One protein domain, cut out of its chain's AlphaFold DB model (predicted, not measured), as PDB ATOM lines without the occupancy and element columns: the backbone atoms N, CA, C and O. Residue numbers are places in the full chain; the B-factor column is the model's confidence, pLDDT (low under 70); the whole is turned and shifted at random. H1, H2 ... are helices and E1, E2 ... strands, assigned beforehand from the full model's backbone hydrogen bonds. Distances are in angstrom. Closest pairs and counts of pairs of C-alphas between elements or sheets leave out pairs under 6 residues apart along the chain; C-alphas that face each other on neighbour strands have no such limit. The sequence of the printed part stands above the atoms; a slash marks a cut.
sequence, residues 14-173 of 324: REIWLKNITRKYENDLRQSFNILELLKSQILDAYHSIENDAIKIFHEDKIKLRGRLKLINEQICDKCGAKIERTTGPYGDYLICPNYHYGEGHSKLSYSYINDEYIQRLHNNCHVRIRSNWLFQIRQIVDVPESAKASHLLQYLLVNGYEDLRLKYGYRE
ATOM      1  N   ARG A  14      99.158  65.798 134.670       89.75
ATOM      2  CA  ARG A  14      97.889  65.269 135.182       89.75
ATOM      3  C   ARG A  14      97.338  64.159 134.292       89.75
ATOM      4  O   ARG A  14      96.984  63.099 134.800       89.75
ATOM      5  N   GLU A  15      97.296  64.365 132.979       88.88
ATOM      6  CA  GLU A  15      96.855  63.338 132.028       88.88
ATOM      7  C   GLU A  15      97.725  62.079 132.088       88.88
ATOM      8  O   GLU A  15      97.200  60.966 132.071       88.88
ATOM      9  N   ILE A  16      99.050  62.235 132.192       91.88
ATOM     10  CA  ILE A  16      99.970  61.103 132.370       91.88
ATOM     11  C   ILE A  16      99.645  60.350 133.663       91.88
ATOM     12  O   ILE A  16      99.588  59.120 133.661       91.88
ATOM     13  N   TRP A  17      99.420  61.067 134.766       89.31
ATOM     14  CA  TRP A  17      99.076  60.449 136.043       89.31
ATOM     15  C   TRP A  17      97.756  59.671 135.969       89.31
ATOM     16  O   TRP A  17      97.716  58.509 136.376       89.31
ATOM     17  N   LEU A  18      96.715  60.258 135.369       83.19
ATOM     18  CA  LEU A  18      95.426  59.592 135.155       83.19
ATOM     19  C   LEU A  18      95.589  58.330 134.299       83.19
ATOM     20  O   LEU A  18      95.126  57.261 134.692       83.19
ATOM     21  N   LYS A  19      96.334  58.409 133.187       86.56
ATOM     22  CA  LYS A  19      96.652  57.244 132.341       86.56
ATOM     23  C   LYS A  19      97.380  56.149 133.121       86.56
ATOM     24  O   LYS A  19      97.073  54.971 132.951       86.56
ATOM     25  N   ASN A  20      98.320  56.514 133.991       89.00
ATOM     26  CA  ASN A  20      99.046  55.552 134.820       89.00
ATOM     27  C   ASN A  20      98.134  54.855 135.837       89.00
ATOM     28  O   ASN A  20      98.289  53.655 136.063       89.00
ATOM     29  N   ILE A  21      97.169  55.570 136.423       86.00
ATOM     30  CA  ILE A  21      96.170  54.967 137.313       86.00
ATOM     31  C   ILE A  21      95.247  54.029 136.556       86.00
ATOM     32  O   ILE A  21      95.057  52.901 137.008       86.00
ATOM     33  N   THR A  22      94.727  54.452 135.404       81.31
ATOM     34  CA  THR A  22      93.890  53.595 134.558       81.31
ATOM     35  C   THR A  22      94.641  52.327 134.177       81.31
ATOM     36  O   THR A  22      94.142  51.231 134.405       81.31
ATOM     37  N   ARG A  23      95.897  52.448 133.731       89.31
ATOM     38  CA  ARG A  23      96.746  51.296 133.402       89.31
ATOM     39  C   ARG A  23      96.984  50.379 134.602       89.31
ATOM     40  O   ARG A  23      97.007  49.160 134.453       89.31
ATOM     41  N   LYS A  24      97.187  50.938 135.799       89.19
ATOM     42  CA  LYS A  24      97.309  50.142 137.027       89.19
ATOM     43  C   LYS A  24      96.014  49.380 137.307       89.19
ATOM     44  O   LYS A  24      96.074  48.185 137.559       89.19
ATOM     45  N   TYR A  25      94.867  50.048 137.214       88.25
ATOM     46  CA  TYR A  25      93.562  49.416 137.389       88.25
ATOM     47  C   TYR A  25      93.322  48.294 136.368       88.25
ATOM     48  O   TYR A  25      92.921  47.202 136.753       88.25
ATOM     49  N   GLU A  26      93.632  48.519 135.090       88.12
ATOM     50  CA  GLU A  26      93.547  47.503 134.033       88.12
ATOM     51  C   GLU A  26      94.462  46.305 134.309       88.12
ATOM     52  O   GLU A  26      94.062  45.156 134.120       88.12
ATOM     53  N   ASN A  27      95.681  46.553 134.793       94.00
ATOM     54  CA  ASN A  27      96.598  45.489 135.192       94.00
ATOM     55  C   ASN A  27      96.047  44.685 136.380       94.00
ATOM     56  O   ASN A  27      96.063  43.455 136.326       94.00
ATOM     57  N   ASP A  28      95.533  45.353 137.417       92.06
ATOM     58  CA  ASP A  28      94.916  44.708 138.584       92.06
ATOM     59  C   ASP A  28      93.689  43.875 138.165       92.06
ATOM     60  O   ASP A  28      93.494  42.747 138.631       92.06
ATOM     61  N   LEU A  29      92.872  44.409 137.250       91.94
ATOM     62  CA  LEU A  29      91.706  43.733 136.686       91.94
ATOM     63  C   LEU A  29      92.121  42.488 135.899       91.94
ATOM     64  O   LEU A  29      91.589  41.408 136.143       91.94
ATOM     65  N   ARG A  30      93.116  42.606 135.014       96.62
ATOM     66  CA  ARG A  30      93.656  41.484 134.233       96.62
ATOM     67  C   ARG A  30      94.232  40.390 135.131       96.62
ATOM     68  O   ARG A  30      93.971  39.213 134.901       96.62
ATOM     69  N   GLN A  31      95.000  40.757 136.156       97.56
ATOM     70  CA  GLN A  31      95.518  39.790 137.130       97.56
ATOM     71  C   GLN A  31      94.381  39.078 137.865       97.56
ATOM     72  O   GLN A  31      94.417  37.859 138.016       97.56
ATOM     73  N   SER A  32      93.348  39.824 138.261       96.88
ATOM     74  CA  SER A  32      92.158  39.245 138.885       96.88
ATOM     75  C   SER A  32      91.445  38.285 137.938       96.88
ATOM     76  O   SER A  32      91.111  37.184 138.345       96.88
ATOM     77  N   PHE A  33      91.267  38.649 136.667       97.88
ATOM     78  CA  PHE A  33      90.625  37.794 135.666       97.88
ATOM     79  C   PHE A  33      91.377  36.482 135.463       97.88
ATOM     80  O   PHE A  33      90.745  35.437 135.411       97.88
ATOM     81  N   ASN A  34      92.711  36.510 135.439       98.00
ATOM     82  CA  ASN A  34      93.501  35.282 135.368       98.00
ATOM     83  C   ASN A  34      93.219  34.350 136.559       98.00
ATOM     84  O   ASN A  34      93.081  33.148 136.372       98.00
ATOM     85  N   ILE A  35      93.110  34.896 137.776       98.19
ATOM     86  CA  ILE A  35      92.771  34.117 138.980       98.19
ATOM     87  C   ILE A  35      91.341  33.569 138.885       98.19
ATOM     88  O   ILE A  35      91.106  32.401 139.178       98.19
ATOM     89  N   LEU A  36      90.385  34.401 138.469       98.19
ATOM     90  CA  LEU A  36      88.976  34.020 138.369       98.19
ATOM     91  C   LEU A  36      88.732  32.968 137.279       98.19
ATOM     92  O   LEU A  36      87.907  32.084 137.478       98.19
ATOM     93  N   GLU A  37      89.479  33.007 136.174       98.38
ATOM     94  CA  GLU A  37      89.400  31.985 135.123       98.38
ATOM     95  C   GLU A  37      89.863  30.614 135.637       98.38
ATOM     96  O   GLU A  37      89.235  29.600 135.338       98.38
ATOM     97  N   LEU A  38      90.897  30.567 136.488       98.19
ATOM     98  CA  LEU A  38      91.334  29.320 137.135       98.19
ATOM     99  C   LEU A  38      90.275  28.742 138.090       98.19
ATOM    100  O   LEU A  38      90.247  27.534 138.311       98.19
ATOM    101  N   LEU A  39      89.407  29.595 138.641       98.44
ATOM    102  CA  LEU A  39      88.341  29.243 139.588       98.44
ATOM    103  C   LEU A  39      86.949  29.211 138.932       98.44
ATOM    104  O   LEU A  39      85.928  29.248 139.621       98.44
ATOM    105  N   LYS A  40      86.888  29.188 137.594       98.38
ATOM    106  CA  LYS A  40      85.650  29.407 136.840       98.38
ATOM    107  C   LYS A  40      84.531  28.463 137.249       98.38
ATOM    108  O   LYS A  40      83.460  28.940 137.600       98.38
ATOM    109  N   SER A  41      84.769  27.150 137.226       98.25
ATOM    110  CA  SER A  41      83.719  26.169 137.540       98.25
ATOM    111  C   SER A  41      83.138  26.415 138.930       98.25
ATOM    112  O   SER A  41      81.929  26.538 139.073       98.25
ATOM    113  N   GLN A  42      84.000  26.603 139.933       98.50
ATOM    114  CA  GLN A  42      83.585  26.818 141.316       98.50
ATOM    115  C   GLN A  42      82.806  28.131 141.483       98.50
ATOM    116  O   GLN A  42      81.820  28.176 142.215       98.50
ATOM    117  N   ILE A  43      83.219  29.199 140.788       98.62
ATOM    118  CA  ILE A  43      82.506  30.485 140.774       98.62
ATOM    119  C   ILE A  43      81.097  30.323 140.207       98.62
ATOM    120  O   ILE A  43      80.149  30.864 140.777       98.62
ATOM    121  N   LEU A  44      80.953  29.599 139.097       98.31
ATOM    122  CA  LEU A  44      79.663  29.402 138.440       98.31
ATOM    123  C   LEU A  44      78.745  28.494 139.267       98.31
ATOM    124  O   LEU A  44      77.565  28.803 139.430       98.31
ATOM    125  N   ASP A  45      79.295  27.448 139.879       98.25
ATOM    126  CA  ASP A  45      78.560  26.593 140.811       98.25
ATOM    127  C   ASP A  45      78.070  27.397 142.025       98.25
ATOM    128  O   ASP A  45      76.903  27.305 142.412       98.25
ATOM    129  N   ALA A  46      78.922  28.257 142.593       98.56
ATOM    130  CA  ALA A  46      78.550  29.138 143.699       98.56
ATOM    131  C   ALA A  46      77.494  30.181 143.292       98.56
ATOM    132  O   ALA A  46      76.567  30.441 144.062       98.56
ATOM    133  N   TYR A  47      77.596  30.753 142.086       98.62
ATOM    134  CA  TYR A  47      76.588  31.655 141.523       98.62
ATOM    135  C   TYR A  47      75.214  30.977 141.467       98.62
ATOM    136  O   TYR A  47      74.240  31.499 142.014       98.62
ATOM    137  N   HIS A  48      75.144  29.792 140.852       98.38
ATOM    138  CA  HIS A  48      73.897  29.048 140.711       98.38
ATOM    139  C   HIS A  48      73.363  28.561 142.056       98.38
ATOM    140  O   HIS A  48      72.156  28.592 142.274       98.38
ATOM    141  N   SER A  49      74.240  28.154 142.975       98.19
ATOM    142  CA  SER A  49      73.861  27.765 144.335       98.19
ATOM    143  C   SER A  49      73.146  28.907 145.066       98.19
ATOM    144  O   SER A  49      72.021  28.733 145.533       98.19
ATOM    145  N   ILE A  50      73.728  30.113 145.061       98.25
ATOM    146  CA  ILE A  50      73.127  31.305 145.684       98.25
ATOM    147  C   ILE A  50      71.779  31.655 145.047       98.25
ATOM    148  O   ILE A  50      70.823  31.985 145.754       98.25
ATOM    149  N   GLU A  51      71.692  31.607 143.718       98.38
ATOM    150  CA  GLU A  51      70.446  31.880 143.005       98.38
ATOM    151  C   GLU A  51      69.357  30.855 143.351       98.38
ATOM    152  O   GLU A  51      68.239  31.233 143.712       98.38
ATOM    153  N   ASN A  52      69.688  29.566 143.296       98.25
ATOM    154  CA  ASN A  52      68.761  28.481 143.599       98.25
ATOM    155  C   ASN A  52      68.268  28.544 145.048       98.25
ATOM    156  O   ASN A  52      67.074  28.362 145.290       98.25
ATOM    157  N   ASP A  53      69.144  28.863 146.002       97.94
ATOM    158  CA  ASP A  53      68.768  29.062 147.402       97.94
ATOM    159  C   ASP A  53      67.779  30.224 147.562       97.94
ATOM    160  O   ASP A  53      66.769  30.098 148.261       97.94
ATOM    161  N   ALA A  54      68.011  31.346 146.872       97.31
ATOM    162  CA  ALA A  54      67.099  32.488 146.901       97.31
ATOM    163  C   ALA A  54      65.723  32.154 146.294       97.31
ATOM    164  O   ALA A  54      64.689  32.538 146.851       97.31
ATOM    165  N   ILE A  55      65.696  31.412 145.181       97.88
ATOM    166  CA  ILE A  55      64.461  30.935 144.541       97.88
ATOM    167  C   ILE A  55      63.719  29.955 145.456       97.88
ATOM    168  O   ILE A  55      62.500  30.057 145.625       97.88
ATOM    169  N   LYS A  56      64.437  29.025 146.091       97.38
ATOM    170  CA  LYS A  56      63.864  28.057 147.031       97.38
ATOM    171  C   LYS A  56      63.192  28.760 148.209       97.38
ATOM    172  O   LYS A  56      62.023  28.488 148.482       97.38
ATOM    173  N   ILE A  57      63.883  29.707 148.848       95.62
ATOM    174  CA  ILE A  57      63.329  30.510 149.950       95.62
ATOM    175  C   ILE A  57      62.070  31.255 149.491       95.62
ATOM    176  O   ILE A  57      61.059  31.253 150.192       95.62
ATOM    177  N   PHE A  58      62.085  31.836 148.290       96.12
ATOM    178  CA  PHE A  58      60.905  32.489 147.726       96.12
ATOM    179  C   PHE A  58      59.712  31.533 147.565       96.12
ATOM    180  O   PHE A  58      58.584  31.895 147.906       96.12
ATOM    181  N   HIS A  59      59.930  30.307 147.082       96.62
ATOM    182  CA  HIS A  59      58.861  29.313 146.974       96.62
ATOM    183  C   HIS A  59      58.306  28.899 148.340       96.62
ATOM    184  O   HIS A  59      57.085  28.813 148.496       96.62
ATOM    185  N   GLU A  60      59.172  28.698 149.333       94.69
ATOM    186  CA  GLU A  60      58.762  28.421 150.713       94.69
ATOM    187  C   GLU A  60      57.929  29.575 151.289       94.69
ATOM    188  O   GLU A  60      56.863  29.352 151.870       94.69
ATOM    189  N   ASP A  61      58.355  30.818 151.070       91.19
ATOM    190  CA  ASP A  61      57.629  32.009 151.506       91.19
ATOM    191  C   ASP A  61      56.287  32.164 150.782       91.19
ATOM    192  O   ASP A  61      55.297  32.555 151.400       91.19
ATOM    193  N   LYS A  62      56.198  31.776 149.504       94.12
ATOM    194  CA  LYS A  62      54.941  31.759 148.744       94.12
ATOM    195  C   LYS A  62      53.956  30.715 149.277       94.12
ATOM    196  O   LYS A  62      52.753  30.978 149.313       94.12
ATOM    197  N   ILE A  63      54.441  29.548 149.708       92.06
ATOM    198  CA  ILE A  63      53.612  28.524 150.366       92.06
ATOM    199  C   ILE A  63      53.096  29.054 151.707       92.06
ATOM    200  O   ILE A  63      51.887  29.016 151.948       92.06
ATOM    201  N   LYS A  64      53.976  29.627 152.539       88.94
ATOM    202  CA  LYS A  64      53.593  30.251 153.819       88.94
ATOM    203  C   LYS A  64      52.580  31.379 153.620       88.94
ATOM    204  O   LYS A  64      51.614  31.477 154.373       88.94
ATOM    205  N   LEU A  65      52.771  32.211 152.594       88.56
ATOM    206  CA  LEU A  65      51.842  33.280 152.240       88.56
ATOM    207  C   LEU A  65      50.457  32.720 151.907       88.56
ATOM    208  O   LEU A  65      49.471  33.180 152.470       88.56
ATOM    209  N   ARG A  66      50.376  31.697 151.048       88.88
ATOM    210  CA  ARG A  66      49.103  31.034 150.715       88.88
ATOM    211  C   ARG A  66      48.417  30.454 151.951       88.88
ATOM    212  O   ARG A  66      47.218  30.657 152.106       88.88
ATOM    213  N   GLY A  67      49.166  29.799 152.841       85.19
ATOM    214  CA  GLY A  67      48.641  29.292 154.114       85.19
ATOM    215  C   GLY A  67      48.051  30.404 154.985       85.19
ATOM    216  O   GLY A  67      46.923  30.288 155.460       85.19
ATOM    217  N   ARG A  68      48.753  31.539 155.104       84.81
ATOM    218  CA  ARG A  68      48.258  32.720 155.832       84.81
ATOM    219  C   ARG A  68      47.032  33.356 155.185       84.81
ATOM    220  O   ARG A  68      46.116  33.746 155.898       84.81
ATOM    221  N   LEU A  69      46.989  33.463 153.860       85.25
ATOM    222  CA  LEU A  69      45.824  34.006 153.157       85.25
ATOM    223  C   LEU A  69      44.609  33.089 153.303       85.25
ATOM    224  O   LEU A  69      43.507  33.585 153.505       85.25
ATOM    225  N   LYS A  70      44.809  31.767 153.281       84.25
ATOM    226  CA  LYS A  70      43.757  30.785 153.566       84.25
ATOM    227  C   LYS A  70      43.227  30.928 154.996       84.25
ATOM    228  O   LYS A  70      42.020  30.975 155.207       84.25
ATOM    229  N   LEU A  71      44.127  31.074 155.967       82.75
ATOM    230  CA  LEU A  71      43.782  31.351 157.361       82.75
ATOM    231  C   LEU A  71      42.936  32.626 157.505       82.75
ATOM    232  O   LEU A  71      41.949  32.623 158.233       82.75
ATOM    233  N   ILE A  72      43.317  33.700 156.813       84.06
ATOM    234  CA  ILE A  72      42.651  35.004 156.898       84.06
ATOM    235  C   ILE A  72      41.295  34.999 156.177       84.06
ATOM    236  O   ILE A  72      40.293  35.400 156.766       84.06
ATOM    237  N   ASN A  73      41.256  34.540 154.926       85.06
ATOM    238  CA  ASN A  73      40.083  34.665 154.057       85.06
ATOM    239  C   ASN A  73      39.071  33.538 154.265       85.06
ATOM    240  O   ASN A  73      37.867  33.776 154.257       85.06
ATOM    241  N   GLU A  74      39.551  32.305 154.437       86.62
ATOM    242  CA  GLU A  74      38.695  31.117 154.524       86.62
ATOM    243  C   GLU A  74      38.469  30.673 155.973       86.62
ATOM    244  O   GLU A  74      37.619  29.820 156.219       86.62
ATOM    245  N   GLN A  75      39.208  31.243 156.936       87.56
ATOM    246  CA  GLN A  75      39.206  30.803 158.335       87.56
ATOM    247  C   GLN A  75      39.496  29.300 158.443       87.56
ATOM    248  O   GLN A  75      38.812  28.574 159.159       87.56
ATOM    249  N   ILE A  76      40.507  28.817 157.717       88.25
ATOM    250  CA  ILE A  76      40.925  27.409 157.725       88.25
ATOM    251  C   ILE A  76      42.394  27.301 158.131       88.25
ATOM    252  O   ILE A  76      43.248  28.026 157.627       88.25
ATOM    253  N   CYS A  77      42.699  26.357 159.022       87.25
ATOM    254  CA  CYS A  77      44.063  26.045 159.428       87.25
ATOM    255  C   CYS A  77      44.846  25.420 158.266       87.25
ATOM    256  O   CYS A  77      44.425  24.422 157.680       87.25
ATOM    257  N   ASP A  78      46.013  25.979 157.964       85.50
ATOM    258  CA  ASP A  78      46.925  25.513 156.917       85.50
ATOM    259  C   ASP A  78      47.530  24.128 157.198       85.50
ATOM    260  O   ASP A  78      47.840  23.401 156.256       85.50
ATOM    261  N   LYS A  79      47.647  23.742 158.475       87.19
ATOM    262  CA  LYS A  79      48.207  22.446 158.891       87.19
ATOM    263  C   LYS A  79      47.195  21.295 158.879       87.19
ATOM    264  O   LYS A  79      47.515  20.222 158.382       87.19
ATOM    265  N   CYS A  80      46.005  21.475 159.462       90.31
ATOM    266  CA  CYS A  80      45.027  20.384 159.632       90.31
ATOM    267  C   CYS A  80      43.703  20.574 158.888       90.31
ATOM    268  O   CYS A  80      42.854  19.691 158.945       90.31
ATOM    269  N   GLY A  81      43.485  21.716 158.233       87.88
ATOM    270  CA  GLY A  81      42.232  21.997 157.531       87.88
ATOM    271  C   GLY A  81      41.029  22.287 158.437       87.88
ATOM    272  O   GLY A  81      39.942  22.522 157.919       87.88
ATOM    273  N   ALA A  82      41.197  22.302 159.765       90.94
ATOM    274  CA  ALA A  82      40.122  22.650 160.691       90.94
ATOM    275  C   ALA A  82      39.682  24.108 160.511       90.94
ATOM    276  O   ALA A  82      40.509  24.985 160.234       90.94
ATOM    277  N   LYS A  83      38.387  24.367 160.717       91.69
ATOM    278  CA  LYS A  83      37.858  25.727 160.770       91.69
ATOM    279  C   LYS A  83      38.446  26.445 161.984       91.69
ATOM    280  O   LYS A  83      38.522  25.891 163.075       91.69
ATOM    281  N   ILE A  84      38.915  27.653 161.749       91.19
ATOM    282  CA  ILE A  84      39.564  28.520 162.717       91.19
ATOM    283  C   ILE A  84      38.486  29.243 163.510       91.19
ATOM    284  O   ILE A  84      37.488  29.703 162.952       91.19
ATOM    285  N   GLU A  85      38.708  29.362 164.808       90.94
ATOM    286  CA  GLU A  85      37.790  30.013 165.730       90.94
ATOM    287  C   GLU A  85      38.331  31.388 166.121       90.94
ATOM    288  O   GLU A  85      39.542  31.600 166.217       90.94
ATOM    289  N   ARG A  86      37.423  32.344 166.330       90.75
ATOM    290  CA  ARG A  86      37.763  33.647 166.903       90.75
ATOM    291  C   ARG A  86      37.657  33.544 168.418       90.75
ATOM    292  O   ARG A  86      36.582  33.254 168.934       90.75
ATOM    293  N   THR A  87      38.743  33.867 169.106       90.56
ATOM    294  CA  THR A  87      38.818  33.848 170.568       90.56
ATOM    295  C   THR A  87      39.337  35.187 171.074       90.56
ATOM    296  O   THR A  87      40.233  35.783 170.477       90.56
ATOM    297  N   THR A  88      38.792  35.656 172.193       91.88
ATOM    298  CA  THR A  88      39.244  36.878 172.867       91.88
ATOM    299  C   THR A  88      40.223  36.515 173.978       91.88
ATOM    300  O   THR A  88      39.947  35.650 174.807       91.88
ATOM    301  N   GLY A  89      41.393  37.153 173.990       89.50
ATOM    302  CA  GLY A  89      42.399  36.996 175.040       89.50
ATOM    303  C   GLY A  89      42.801  38.329 175.669       89.50
ATOM    304  O   GLY A  89      42.306  39.381 175.267       89.50
ATOM    305  N   PRO A  90      43.754  38.315 176.618       89.69
ATOM    306  CA  PRO A  90      44.190  39.520 177.332       89.69
ATOM    307  C   PRO A  90      44.824  40.591 176.426       89.69
ATOM    308  O   PRO A  90      44.882  41.753 176.807       89.69
ATOM    309  N   TYR A  91      45.278  40.213 175.227       86.75
ATOM    310  CA  TYR A  91      45.901  41.109 174.243       86.75
ATOM    311  C   TYR A  91      44.993  41.413 173.038       86.75
ATOM    312  O   TYR A  91      45.473  41.896 172.014       86.75
ATOM    313  N   GLY A  92      43.695  41.111 173.146       87.94
ATOM    314  CA  GLY A  92      42.705  41.296 172.086       87.94
ATOM    315  C   GLY A  92      42.272  39.993 171.414       87.94
ATOM    316  O   GLY A  92      42.568  38.888 171.882       87.94
ATOM    317  N   ASP A  93      41.535  40.142 170.318       88.69
ATOM    318  CA  ASP A  93      40.986  39.021 169.560       88.69
ATOM    319  C   ASP A  93      42.042  38.350 168.686       88.69
ATOM    320  O   ASP A  93      42.925  38.999 168.119       88.69
ATOM    321  N   TYR A  94      41.927  37.038 168.530       90.25
ATOM    322  CA  TYR A  94      42.784  36.257 167.653       90.25
ATOM    323  C   TYR A  94      42.019  35.104 167.004       90.25
ATOM    324  O   TYR A  94      41.048  34.576 167.540       90.25
ATOM    325  N   LEU A  95      42.479  34.736 165.817       88.81
ATOM    326  CA  LEU A  95      42.093  33.546 165.087       88.81
ATOM    327  C   LEU A  95      42.975  32.383 165.553       88.81
ATOM    328  O   LEU A  95      44.203  32.480 165.489       88.81
ATOM    329  N   ILE A  96      42.376  31.298 166.036       91.50
ATOM    330  CA  ILE A  96      43.098  30.119 166.525       91.50
ATOM    331  C   ILE A  96      42.514  28.826 165.965       91.50
ATOM    332  O   ILE A  96      41.305  28.646 165.858       91.50
ATOM    333  N   CYS A  97      43.397  27.911 165.586       92.31
ATOM    334  CA  CYS A  97      43.012  26.543 165.273       92.31
ATOM    335  C   CYS A  97      42.564  25.816 166.553       92.31
ATOM    336  O   CYS A  97      43.310  25.856 167.531       92.31
ATOM    337  N   PRO A  98      41.439  25.078 166.556       91.19
ATOM    338  CA  PRO A  98      40.981  24.340 167.742       91.19
ATOM    339  C   PRO A  98      42.004  23.294 168.222       91.19
ATOM    340  O   PRO A  98      42.121  23.035 169.415       91.19
ATOM    341  N   ASN A  99      42.824  22.768 167.308       91.50
ATOM    342  CA  ASN A  99      43.919  21.835 167.616       91.50
ATOM    343  C   ASN A  99      45.240  22.540 168.000       91.50
ATOM    344  O   ASN A  99      46.309  21.935 167.939       91.50
ATOM    345  N   TYR A 100      45.222  23.840 168.311       88.94
ATOM    346  CA  TYR A 100      46.420  24.560 168.747       88.94
ATOM    347  C   TYR A 100      46.766  24.173 170.190       88.94
ATOM    348  O   TYR A 100      46.258  24.750 171.153       88.94
ATOM    349  N   HIS A 101      47.663  23.204 170.342       85.69
ATOM    350  CA  HIS A 101      48.291  22.863 171.616       85.69
ATOM    351  C   HIS A 101      49.703  23.454 171.659       85.69
ATOM    352  O   HIS A 101      50.376  23.524 170.630       85.69
ATOM    353  N   TYR A 102      50.146  23.920 172.833       73.00
ATOM    354  CA  TYR A 102      51.454  24.561 173.019       73.00
ATOM    355  C   TYR A 102      52.590  23.670 172.477       73.00
ATOM    356  O   TYR A 102      53.019  22.740 173.151       73.00
ATOM    357  N   GLY A 103      53.064  23.955 171.259       65.12
ATOM    358  CA  GLY A 103      54.178  23.248 170.616       65.12
ATOM    359  C   GLY A 103      53.867  22.636 169.249       65.12
ATOM    360  O   GLY A 103      54.790  22.357 168.488       65.12
ATOM    361  N   GLU A 104      52.596  22.484 168.877       64.44
ATOM    362  CA  GLU A 104      52.240  21.969 167.559       64.44
ATOM    363  C   GLU A 104      51.976  23.127 166.599       64.44
ATOM    364  O   GLU A 104      51.169  23.997 166.904       64.44
ATOM    365  N   GLY A 105      52.646  23.147 165.439       78.94
ATOM    366  CA  GLY A 105      52.612  24.234 164.439       78.94
ATOM    367  C   GLY A 105      51.263  24.509 163.753       78.94
ATOM    368  O   GLY A 105      51.220  24.693 162.543       78.94
ATOM    369  N   HIS A 106      50.157  24.480 164.491       86.75
ATOM    370  CA  HIS A 106      48.849  24.936 164.055       86.75
ATOM    371  C   HIS A 106      48.793  26.465 164.035       86.75
ATOM    372  O   HIS A 106      49.513  27.160 164.753       86.75
ATOM    373  N   SER A 107      47.900  26.989 163.204       85.25
ATOM    374  CA  SER A 107      47.756  28.422 162.997       85.25
ATOM    375  C   SER A 107      47.163  29.143 164.218       85.25
ATOM    376  O   SER A 107      46.105  28.770 164.730       85.25
ATOM    377  N   LYS A 108      47.828  30.225 164.635       86.50
ATOM    378  CA  LYS A 108      47.319  31.258 165.544       86.50
ATOM    379  C   LYS A 108      47.721  32.626 164.994       86.50
ATOM    380  O   LYS A 108      48.904  32.864 164.752       86.50
ATOM    381  N   LEU A 109      46.760  33.523 164.805       84.81
ATOM    382  CA  LEU A 109      46.989  34.856 164.247       84.81
ATOM    383  C   LEU A 109      46.178  35.894 165.019       84.81
ATOM    384  O   LEU A 109      44.967  35.762 165.151       84.81
ATOM    385  N   SER A 110      46.832  36.939 165.526       83.81
ATOM    386  CA  SER A 110      46.114  38.029 166.193       83.81
ATOM    387  C   SER A 110      45.294  38.834 165.185       83.81
ATOM    388  O   SER A 110      45.796  39.209 164.124       83.81
ATOM    389  N   TYR A 111      44.033  39.100 165.529       79.00
ATOM    390  CA  TYR A 111      43.051  39.757 164.669       79.00
ATOM    391  C   TYR A 111      43.439  41.210 164.378       79.00
ATOM    392  O   TYR A 111      43.185  41.711 163.289       79.00
ATOM    393  N   SER A 112      44.155  41.859 165.304       76.19
ATOM    394  CA  SER A 112      44.703  43.211 165.121       76.19
ATOM    395  C   SER A 112      45.702  43.337 163.963       76.19
ATOM    396  O   SER A 112      45.945  44.446 163.497       76.19
ATOM    397  N   TYR A 113      46.267  42.225 163.478       72.25
ATOM    398  CA  TYR A 113      47.139  42.214 162.302       72.25
ATOM    399  C   TYR A 113      46.391  41.920 161.002       72.25
ATOM    400  O   TYR A 113      47.008  41.942 159.947       72.25
ATOM    401  N   ILE A 114      45.094  41.622 161.041       78.94
ATOM    402  CA  ILE A 114      44.327  41.265 159.850       78.94
ATOM    403  C   ILE A 114      43.657  42.526 159.309       78.94
ATOM    404  O   ILE A 114      42.488  42.797 159.568       78.94
ATOM    405  N   ASN A 115      44.427  43.315 158.570       82.56
ATOM    406  CA  ASN A 115      43.920  44.427 157.777       82.56
ATOM    407  C   ASN A 115      44.519  44.383 156.361       82.56
ATOM    408  O   ASN A 115      45.499  43.671 156.109       82.56
ATOM    409  N   ASP A 116      43.923  45.137 155.437       82.50
ATOM    410  CA  ASP A 116      44.348  45.162 154.031       82.50
ATOM    411  C   ASP A 116      45.821  45.564 153.885       82.50
ATOM    412  O   ASP A 116      46.549  44.982 153.080       82.50
ATOM    413  N   GLU A 117      46.299  46.488 154.724       86.12
ATOM    414  CA  GLU A 117      47.697  46.921 154.747       86.12
ATOM    415  C   GLU A 117      48.646  45.757 155.074       86.12
ATOM    416  O   GLU A 117      49.659  45.554 154.402       86.12
ATOM    417  N   TYR A 118      48.325  44.939 156.077       85.44
ATOM    418  CA  TYR A 118      49.127  43.779 156.447       85.44
ATOM    419  C   TYR A 118      49.169  42.740 155.328       85.44
ATOM    420  O   TYR A 118      50.251  42.242 155.001       85.44
ATOM    421  N   ILE A 119      48.019  42.438 154.718       83.31
ATOM    422  CA  ILE A 119      47.926  41.515 153.579       83.31
ATOM    423  C   ILE A 119      48.777  42.039 152.420       83.31
ATOM    424  O   ILE A 119      49.616  41.310 151.883       83.31
ATOM    425  N   GLN A 120      48.643  43.321 152.086       86.88
ATOM    426  CA  GLN A 120      49.421  43.959 151.031       86.88
ATOM    427  C   GLN A 120      50.925  43.907 151.326       86.88
ATOM    428  O   GLN A 120      51.715  43.554 150.451       86.88
ATOM    429  N   ARG A 121      51.347  44.158 152.572       86.38
ATOM    430  CA  ARG A 121      52.749  43.994 152.988       86.38
ATOM    431  C   ARG A 121      53.237  42.560 152.826       86.38
ATOM    432  O   ARG A 121      54.389  42.371 152.442       86.38
ATOM    433  N   LEU A 122      52.424  41.553 153.142       84.88
ATOM    434  CA  LEU A 122      52.808  40.155 152.949       84.88
ATOM    435  C   LEU A 122      53.040  39.840 151.463       84.88
ATOM    436  O   LEU A 122      54.050  39.221 151.131       84.88
ATOM    437  N   HIS A 123      52.159  40.319 150.581       87.62
ATOM    438  CA  HIS A 123      52.329  40.198 149.131       87.62
ATOM    439  C   HIS A 123      53.591  40.911 148.638       87.62
ATOM    440  O   HIS A 123      54.423  40.288 147.982       87.62
ATOM    441  N   ASN A 124      53.780  42.175 149.021       86.81
ATOM    442  CA  ASN A 124      54.938  42.978 148.614       86.81
ATOM    443  C   ASN A 124      56.267  42.355 149.069       86.81
ATOM    444  O   ASN A 124      57.293  42.501 148.408       86.81
ATOM    445  N   ASN A 125      56.258  41.630 150.187       86.12
ATOM    446  CA  ASN A 125      57.439  40.974 150.735       86.12
ATOM    447  C   ASN A 125      57.745  39.598 150.123       86.12
ATOM    448  O   ASN A 125      58.831  39.078 150.386       86.12
ATOM    449  N   CYS A 126      56.835  39.025 149.332       92.06
ATOM    450  CA  CYS A 126      56.992  37.714 148.709       92.06
ATOM    451  C   CYS A 126      57.570  37.859 147.294       92.06
ATOM    452  O   CYS A 126      56.852  37.862 146.298       92.06
ATOM    453  N   HIS A 127      58.889  37.998 147.218       94.62
ATOM    454  CA  HIS A 127      59.664  38.061 145.978       94.62
ATOM    455  C   HIS A 127      61.041  37.414 146.209       94.62
ATOM    456  O   HIS A 127      61.430  37.197 147.359       94.62
ATOM    457  N   VAL A 128      61.774  37.075 145.144       96.75
ATOM    458  CA  VAL A 128      63.119  36.476 145.253       96.75
ATOM    459  C   VAL A 128      64.077  37.487 145.867       96.75
ATOM    460  O   VAL A 128      64.233  38.576 145.325       96.75
ATOM    461  N   ARG A 129      64.721  37.136 146.990       95.81
ATOM    462  CA  ARG A 129      65.601  38.046 147.737       95.81
ATOM    463  C   ARG A 129      67.074  37.743 147.526       95.81
ATOM    464  O   ARG A 129      67.605  36.806 148.114       95.81
ATOM    465  N   ILE A 130      67.751  38.610 146.774       97.00
ATOM    466  CA  ILE A 130      69.208  38.574 146.618       97.00
ATOM    467  C   ILE A 130      69.856  39.547 147.603       97.00
ATOM    468  O   ILE A 130      69.578  40.748 147.597       97.00
ATOM    469  N   ARG A 131      70.743  39.031 148.458       93.81
ATOM    470  CA  ARG A 131      71.471  39.851 149.438       93.81
ATOM    471  C   ARG A 131      72.425  40.820 148.735       93.81
ATOM    472  O   ARG A 131      73.013  40.495 147.708       93.81
ATOM    473  N   SER A 132      72.643  41.998 149.320       92.62
ATOM    474  CA  SER A 132      73.566  43.007 148.770       92.62
ATOM    475  C   SER A 132      75.019  42.523 148.680       92.62
ATOM    476  O   SER A 132      75.772  43.023 147.850       92.62
ATOM    477  N   ASN A 133      75.401  41.539 149.495       94.12
ATOM    478  CA  ASN A 133      76.746  40.975 149.574       94.12
ATOM    479  C   ASN A 133      76.899  39.616 148.861       94.12
ATOM    480  O   ASN A 133      77.837  38.886 149.169       94.12
ATOM    481  N   TRP A 134      76.020  39.258 147.919       97.31
ATOM    482  CA  TRP A 134      76.058  37.952 147.237       97.31
ATOM    483  C   TRP A 134      77.413  37.637 146.569       97.31
ATOM    484  O   TRP A 134      77.899  36.515 146.662       97.31
ATOM    485  N   LEU A 135      78.107  38.631 146.001       97.00
ATOM    486  CA  LEU A 135      79.465  38.431 145.471       97.00
ATOM    487  C   LEU A 135      80.489  38.081 146.552       97.00
ATOM    488  O   LEU A 135      81.421  37.327 146.297       97.00
ATOM    489  N   PHE A 136      80.341  38.629 147.759       96.06
ATOM    490  CA  PHE A 136      81.209  38.268 148.877       96.06
ATOM    491  C   PHE A 136      80.961  36.819 149.308       96.06
ATOM    492  O   PHE A 136      81.916  36.116 149.612       96.06
ATOM    493  N   GLN A 137      79.712  36.349 149.239       97.56
ATOM    494  CA  GLN A 137      79.386  34.944 149.489       97.56
ATOM    495  C   GLN A 137      80.064  34.023 148.467       97.56
ATOM    496  O   GLN A 137      80.683  33.052 148.880       97.56
ATOM    497  N   ILE A 138      80.051  34.363 147.168       98.25
ATOM    498  CA  ILE A 138      80.806  33.604 146.150       98.25
ATOM    499  C   ILE A 138      82.293  33.556 146.510       98.25
ATOM    500  O   ILE A 138      82.891  32.484 146.514       98.25
ATOM    501  N   ARG A 139      82.888  34.704 146.862       97.88
ATOM    502  CA  ARG A 139      84.309  34.766 147.237       97.88
ATOM    503  C   ARG A 139      84.634  33.881 148.438       97.88
ATOM    504  O   ARG A 139      85.677  33.249 148.425       97.88
ATOM    505  N   GLN A 140      83.753  33.819 149.437       97.50
ATOM    506  CA  GLN A 140      83.929  32.954 150.607       97.50
ATOM    507  C   GLN A 140      83.751  31.468 150.278       97.50
ATOM    508  O   GLN A 140      84.520  30.652 150.764       97.50
ATOM    509  N   ILE A 141      82.754  31.116 149.458       98.12
ATOM    510  CA  ILE A 141      82.483  29.725 149.060       98.12
ATOM    511  C   ILE A 141      83.648  29.154 148.242       98.12
ATOM    512  O   ILE A 141      84.007  27.993 148.412       98.12
ATOM    513  N   VAL A 142      84.225  29.968 147.356       98.25
ATOM    514  CA  VAL A 142      85.258  29.548 146.395       98.25
ATOM    515  C   VAL A 142      86.683  29.852 146.879       98.25
ATOM    516  O   VAL A 142      87.646  29.478 146.219       98.25
ATOM    517  N   ASP A 143      86.826  30.521 148.024       97.88
ATOM    518  CA  ASP A 143      88.108  31.006 148.555       97.88
ATOM    519  C   ASP A 143      88.874  31.898 147.555       97.88
ATOM    520  O   ASP A 143      90.058  31.731 147.260       97.88
ATOM    521  N   VAL A 144      88.159  32.866 146.968       97.50
ATOM    522  CA  VAL A 144      88.740  33.815 146.007       97.50
ATOM    523  C   VAL A 144      89.709  34.760 146.735       97.50
ATOM    524  O   VAL A 144      89.270  35.483 147.638       97.50
ATOM    525  N   PRO A 145      90.980  34.868 146.293       97.44
ATOM    526  CA  PRO A 145      91.977  35.727 146.928       97.44
ATOM    527  C   PRO A 145      91.541  37.188 147.098       97.44
ATOM    528  O   PRO A 145      90.787  37.747 146.295       97.44
ATOM    529  N   GLU A 146      92.078  37.863 148.119       95.56
ATOM    530  CA  GLU A 146      91.769  39.275 148.391       95.56
ATOM    531  C   GLU A 146      92.167  40.234 147.263       95.56
ATOM    532  O   GLU A 146      91.520  41.267 147.074       95.56
ATOM    533  N   SER A 147      93.176  39.866 146.470       94.62
ATOM    534  CA  SER A 147      93.601  40.612 145.283       94.62
ATOM    535  C   SER A 147      92.504  40.705 144.213       94.62
ATOM    536  O   SER A 147      92.419  41.718 143.515       94.62
ATOM    537  N   ALA A 148      91.619  39.706 144.121       96.31
ATOM    538  CA  ALA A 148      90.469  39.706 143.226       96.31
ATOM    539  C   ALA A 148      89.249  40.343 143.915       96.31
ATOM    540  O   ALA A 148      88.481  39.708 144.646       96.31
ATOM    541  N   LYS A 149      89.069  41.645 143.671       94.31
ATOM    542  CA  LYS A 149      87.982  42.451 144.251       94.31
ATOM    543  C   LYS A 149      86.604  41.953 143.804       94.31
ATOM    544  O   LYS A 149      86.427  41.478 142.685       94.31
ATOM    545  N   ALA A 150      85.582  42.182 144.634       95.12
ATOM    546  CA  ALA A 150      84.194  41.855 144.292       95.12
ATOM    547  C   ALA A 150      83.710  42.552 143.002       95.12
ATOM    548  O   ALA A 150      82.962  41.964 142.231       95.12
ATOM    549  N   SER A 151      84.174  43.776 142.721       93.25
ATOM    550  CA  SER A 151      83.883  44.462 141.455       93.25
ATOM    551  C   SER A 151      84.479  43.747 140.238       93.25
ATOM    552  O   SER A 151      83.840  43.716 139.190       93.25
ATOM    553  N   HIS A 152      85.666  43.144 140.371       95.25
ATOM    554  CA  HIS A 152      86.287  42.356 139.305       95.25
ATOM    555  C   HIS A 152      85.518  41.051 139.083       95.25
ATOM    556  O   HIS A 152      85.271  40.688 137.939       95.25
ATOM    557  N   LEU A 153      85.060  40.401 140.160       97.12
ATOM    558  CA  LEU A 153      84.197  39.220 140.069       97.12
ATOM    559  C   LEU A 153      82.871  39.525 139.351       97.12
ATOM    560  O   LEU A 153      82.451  38.741 138.505       97.12
ATOM    561  N   LEU A 154      82.240  40.672 139.635       96.62
ATOM    562  CA  LEU A 154      81.034  41.093 138.911       96.62
ATOM    563  C   LEU A 154      81.305  41.237 137.412       96.62
ATOM    564  O   LEU A 154      80.574  40.679 136.602       96.62
ATOM    565  N   GLN A 155      82.357  41.975 137.042       94.94
ATOM    566  CA  GLN A 155      82.722  42.175 135.638       94.94
ATOM    567  C   GLN A 155      83.037  40.848 134.944       94.94
ATOM    568  O   GLN A 155      82.611  40.636 133.814       94.94
ATOM    569  N   TYR A 156      83.738  39.945 135.630       97.50
ATOM    570  CA  TYR A 156      84.055  38.619 135.117       97.50
ATOM    571  C   TYR A 156      82.792  37.798 134.815       97.50
ATOM    572  O   TYR A 156      82.687  37.231 133.729       97.50
ATOM    573  N   LEU A 157      81.809  37.781 135.724       98.06
ATOM    574  CA  LEU A 157      80.517  37.120 135.500       98.06
ATOM    575  C   LEU A 157      79.783  37.718 134.290       98.06
ATOM    576  O   LEU A 157      79.376  36.974 133.399       98.06
ATOM    577  N   LEU A 158      79.688  39.051 134.216       96.38
ATOM    578  CA  LEU A 158      79.022  39.756 133.112       96.38
ATOM    579  C   LEU A 158      79.669  39.449 131.752       96.38
ATOM    580  O   LEU A 158      78.969  39.156 130.787       96.38
ATOM    581  N   VAL A 159      81.005  39.468 131.670       95.50
ATOM    582  CA  VAL A 159      81.752  39.143 130.438       95.50
ATOM    583  C   VAL A 159      81.556  37.682 130.021       95.50
ATOM    584  O   VAL A 159      81.554  37.383 128.831       95.50
ATOM    585  N   ASN A 160      81.343  36.777 130.978       97.06
ATOM    586  CA  ASN A 160      81.028  35.371 130.715       97.06
ATOM    587  C   ASN A 160      79.519  35.115 130.496       97.06
ATOM    588  O   ASN A 160      79.096  33.962 130.489       97.06
ATOM    589  N   GLY A 161      78.707  36.164 130.307       97.69
ATOM    590  CA  GLY A 161      77.288  36.052 129.949       97.69
ATOM    591  C   GLY A 161      76.331  35.830 131.124       97.69
ATOM    592  O   GLY A 161      75.157  35.546 130.897       97.69
ATOM    593  N   TYR A 162      76.801  35.963 132.364       98.06
ATOM    594  CA  TYR A 162      75.962  35.849 133.557       98.06
ATOM    595  C   TYR A 162      75.344  37.192 133.931       98.06
ATOM    596  O   TYR A 162      75.947  38.246 133.745       98.06
ATOM    597  N   GLU A 163      74.144  37.159 134.503       97.88
ATOM    598  CA  GLU A 163      73.436  38.363 134.927       97.88
ATOM    599  C   GLU A 163      73.874  38.818 136.323       97.88
ATOM    600  O   GLU A 163      74.248  38.021 137.190       97.88
ATOM    601  N   ASP A 164      73.732  40.112 136.586       97.62
ATOM    602  CA  ASP A 164      73.717  40.626 137.949       97.62
ATOM    603  C   ASP A 164      72.452  40.126 138.664       97.62
ATOM    604  O   ASP A 164      71.351  40.600 138.379       97.62
ATOM    605  N   LEU A 165      72.602  39.197 139.621       97.94
ATOM    606  CA  LEU A 165      71.471  38.596 140.339       97.94
ATOM    607  C   LEU A 165      70.546  39.645 140.968       97.94
ATOM    608  O   LEU A 165      69.332  39.470 140.987       97.94
ATOM    609  N   ARG A 166      71.077  40.765 141.464       96.38
ATOM    610  CA  ARG A 166      70.222  41.812 142.039       96.38
ATOM    611  C   ARG A 166      69.374  42.472 140.964       96.38
ATOM    612  O   ARG A 166      68.169  42.610 141.157       96.38
ATOM    613  N   LEU A 167      69.986  42.835 139.841       96.19
ATOM    614  CA  LEU A 167      69.269  43.441 138.722       96.19
ATOM    615  C   LEU A 167      68.219  42.481 138.145       96.19
ATOM    616  O   LEU A 167      67.077  42.888 137.940       96.19
ATOM    617  N   LYS A 168      68.578  41.203 137.976       97.44
ATOM    618  CA  LYS A 168      67.700  40.129 137.486       97.44
ATOM    619  C   LYS A 168      66.380  40.037 138.259       97.44
ATOM    620  O   LYS A 168      65.328  39.828 137.664       97.44
ATOM    621  N   TYR A 169      66.422  40.238 139.577       96.75
ATOM    622  CA  TYR A 169      65.247  40.174 140.456       96.75
ATOM    623  C   TYR A 169      64.694  41.556 140.859       96.75
ATOM    624  O   TYR A 169      64.016  41.679 141.876       96.75
ATOM    625  N   GLY A 170      64.954  42.599 140.059       94.44
ATOM    626  CA  GLY A 170      64.321  43.917 140.208       94.44
ATOM    627  C   GLY A 170      64.909  44.806 141.309       94.44
ATOM    628  O   GLY A 170      64.296  45.801 141.697       94.44
ATOM    629  N   TYR A 171      66.092  44.475 141.824       93.94
ATOM    630  CA  TYR A 171      66.814  45.330 142.762       93.94
ATOM    631  C   TYR A 171      67.743  46.308 142.042       93.94
ATOM    632  O   TYR A 171      68.074  46.169 140.867       93.94
ATOM    633  N   ARG A 172      68.237  47.293 142.802       90.69
ATOM    634  CA  ARG A 172      69.323  48.172 142.360       90.69
ATOM    635  C   ARG A 172      70.548  47.342 141.963       90.69
ATOM    636  O   ARG A 172      70.956  46.469 142.731       90.69
ATOM    637  N   GLU A 173      71.140  47.689 140.820       91.69
ATOM    638  CA  GLU A 173      72.364  47.075 140.296       91.69
ATOM    639  C   GLU A 173      73.445  46.927 141.376       91.69
ATOM    640  O   GLU A 173      73.694  47.822 142.196       91.69
TER     641      GLU A 173
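Overview. This is residues 14 to 173 of the 324 residues of an uncharacterized protein of Lewinella xylanilytica (UniProt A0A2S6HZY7). A small three-stranded sheet, E1 E2 E3, forms a head at one end of the long helix H2, and at the other end of H2 the helix H1 turns off to make a corner, its residues 14 to 27 sticking out. H4 and H5 fill the inside of that corner, while H3 runs back beside the part of H2 near the head. The printed part has 160 residues, with six named helices and three named strands in the order H1 H2 E1 E2 E3 H3 H4 H5 H6; the sheet is antiparallel throughout and the class is mostly helix. The whole is extended, with a radius of gyration of the C-alphas of 24.4 A and spans of 76 by 35 by 26 A.

Along the chain. E1 is residues 85 to 89, E2 is 92 to 96 and E3 is 108 to 110; C-alpha 85 is at (37.790, 30.013, 165.730). H2, residues 40 to 73, is 49.0 A long and ends with C-alpha 73 at (40.083, 34.665, 154.057). H1, residues 14 to 38, is 36.6 A long and begins with C-alpha 14 at (97.889, 65.269, 135.182). H3 is residues 116 to 125, 14.1 A; H4 is 134 to 142, 12.5 A; H5 is 150 to 159, 14.3 A; H6 is 165 to 168.

Arrangement. E1, E2 and E3 form a meander, each strand the antiparallel neighbour of the one before. In the hairpin E1 and E2, N 87 and O 94 are 2.9 A apart, within hydrogen-bond range; in the hairpin E2 and E3, N 95 and O 109 are 2.8 A apart. H2 only grazes the sheet, with its residues 68 to 72. H2 and H3 only just touch, with 3 pairs of C-alphas within 8 A, the closest those of Leu 65 and Leu 122 at 7.0 A; they run opposite ways at a shallow tilt of 16 degrees. H2 touches H4 with residues 42 to 50 alone, at a steep tilt of 52 degrees; the closest C-alphas, of Ala 46 and Ile 138, are 5.6 A apart. H4 touches H5, about perpendicular at 88 degrees, closest at the C-alphas of Leu 135 and Ala 150, 6.0 A. H5 touches residues 29 to 36 of H1, only just about perpendicular at 73 degrees, with the C-alphas of Leu 29 and His 152 closest at 6.2 A. H1 and H2 are close but not clearly touching, about perpendicular at 81 degrees, the closest C-alphas being those of Leu 36 and Ile 43, 7.8 A. H6 is close to H2 but not clearly touching, with the C-alphas of Glu 51 and Leu 165 closest at 7.3 A. H1 and H3 are apart. In H1 to H5 every O i to N i+4 pair is within hydrogen-bond range; H6 is too short for such a pair.

Size, cuts and confidence. The two C-alphas farthest apart are those of Ile 16 and Pro 98, 78.0 A. The printed part has no cut; the links H2 to E1 and E2 to E3, 11 residues each, are long. The mean pLDDT of the printed part is 91.6, and residues 103 to 104 are under 70.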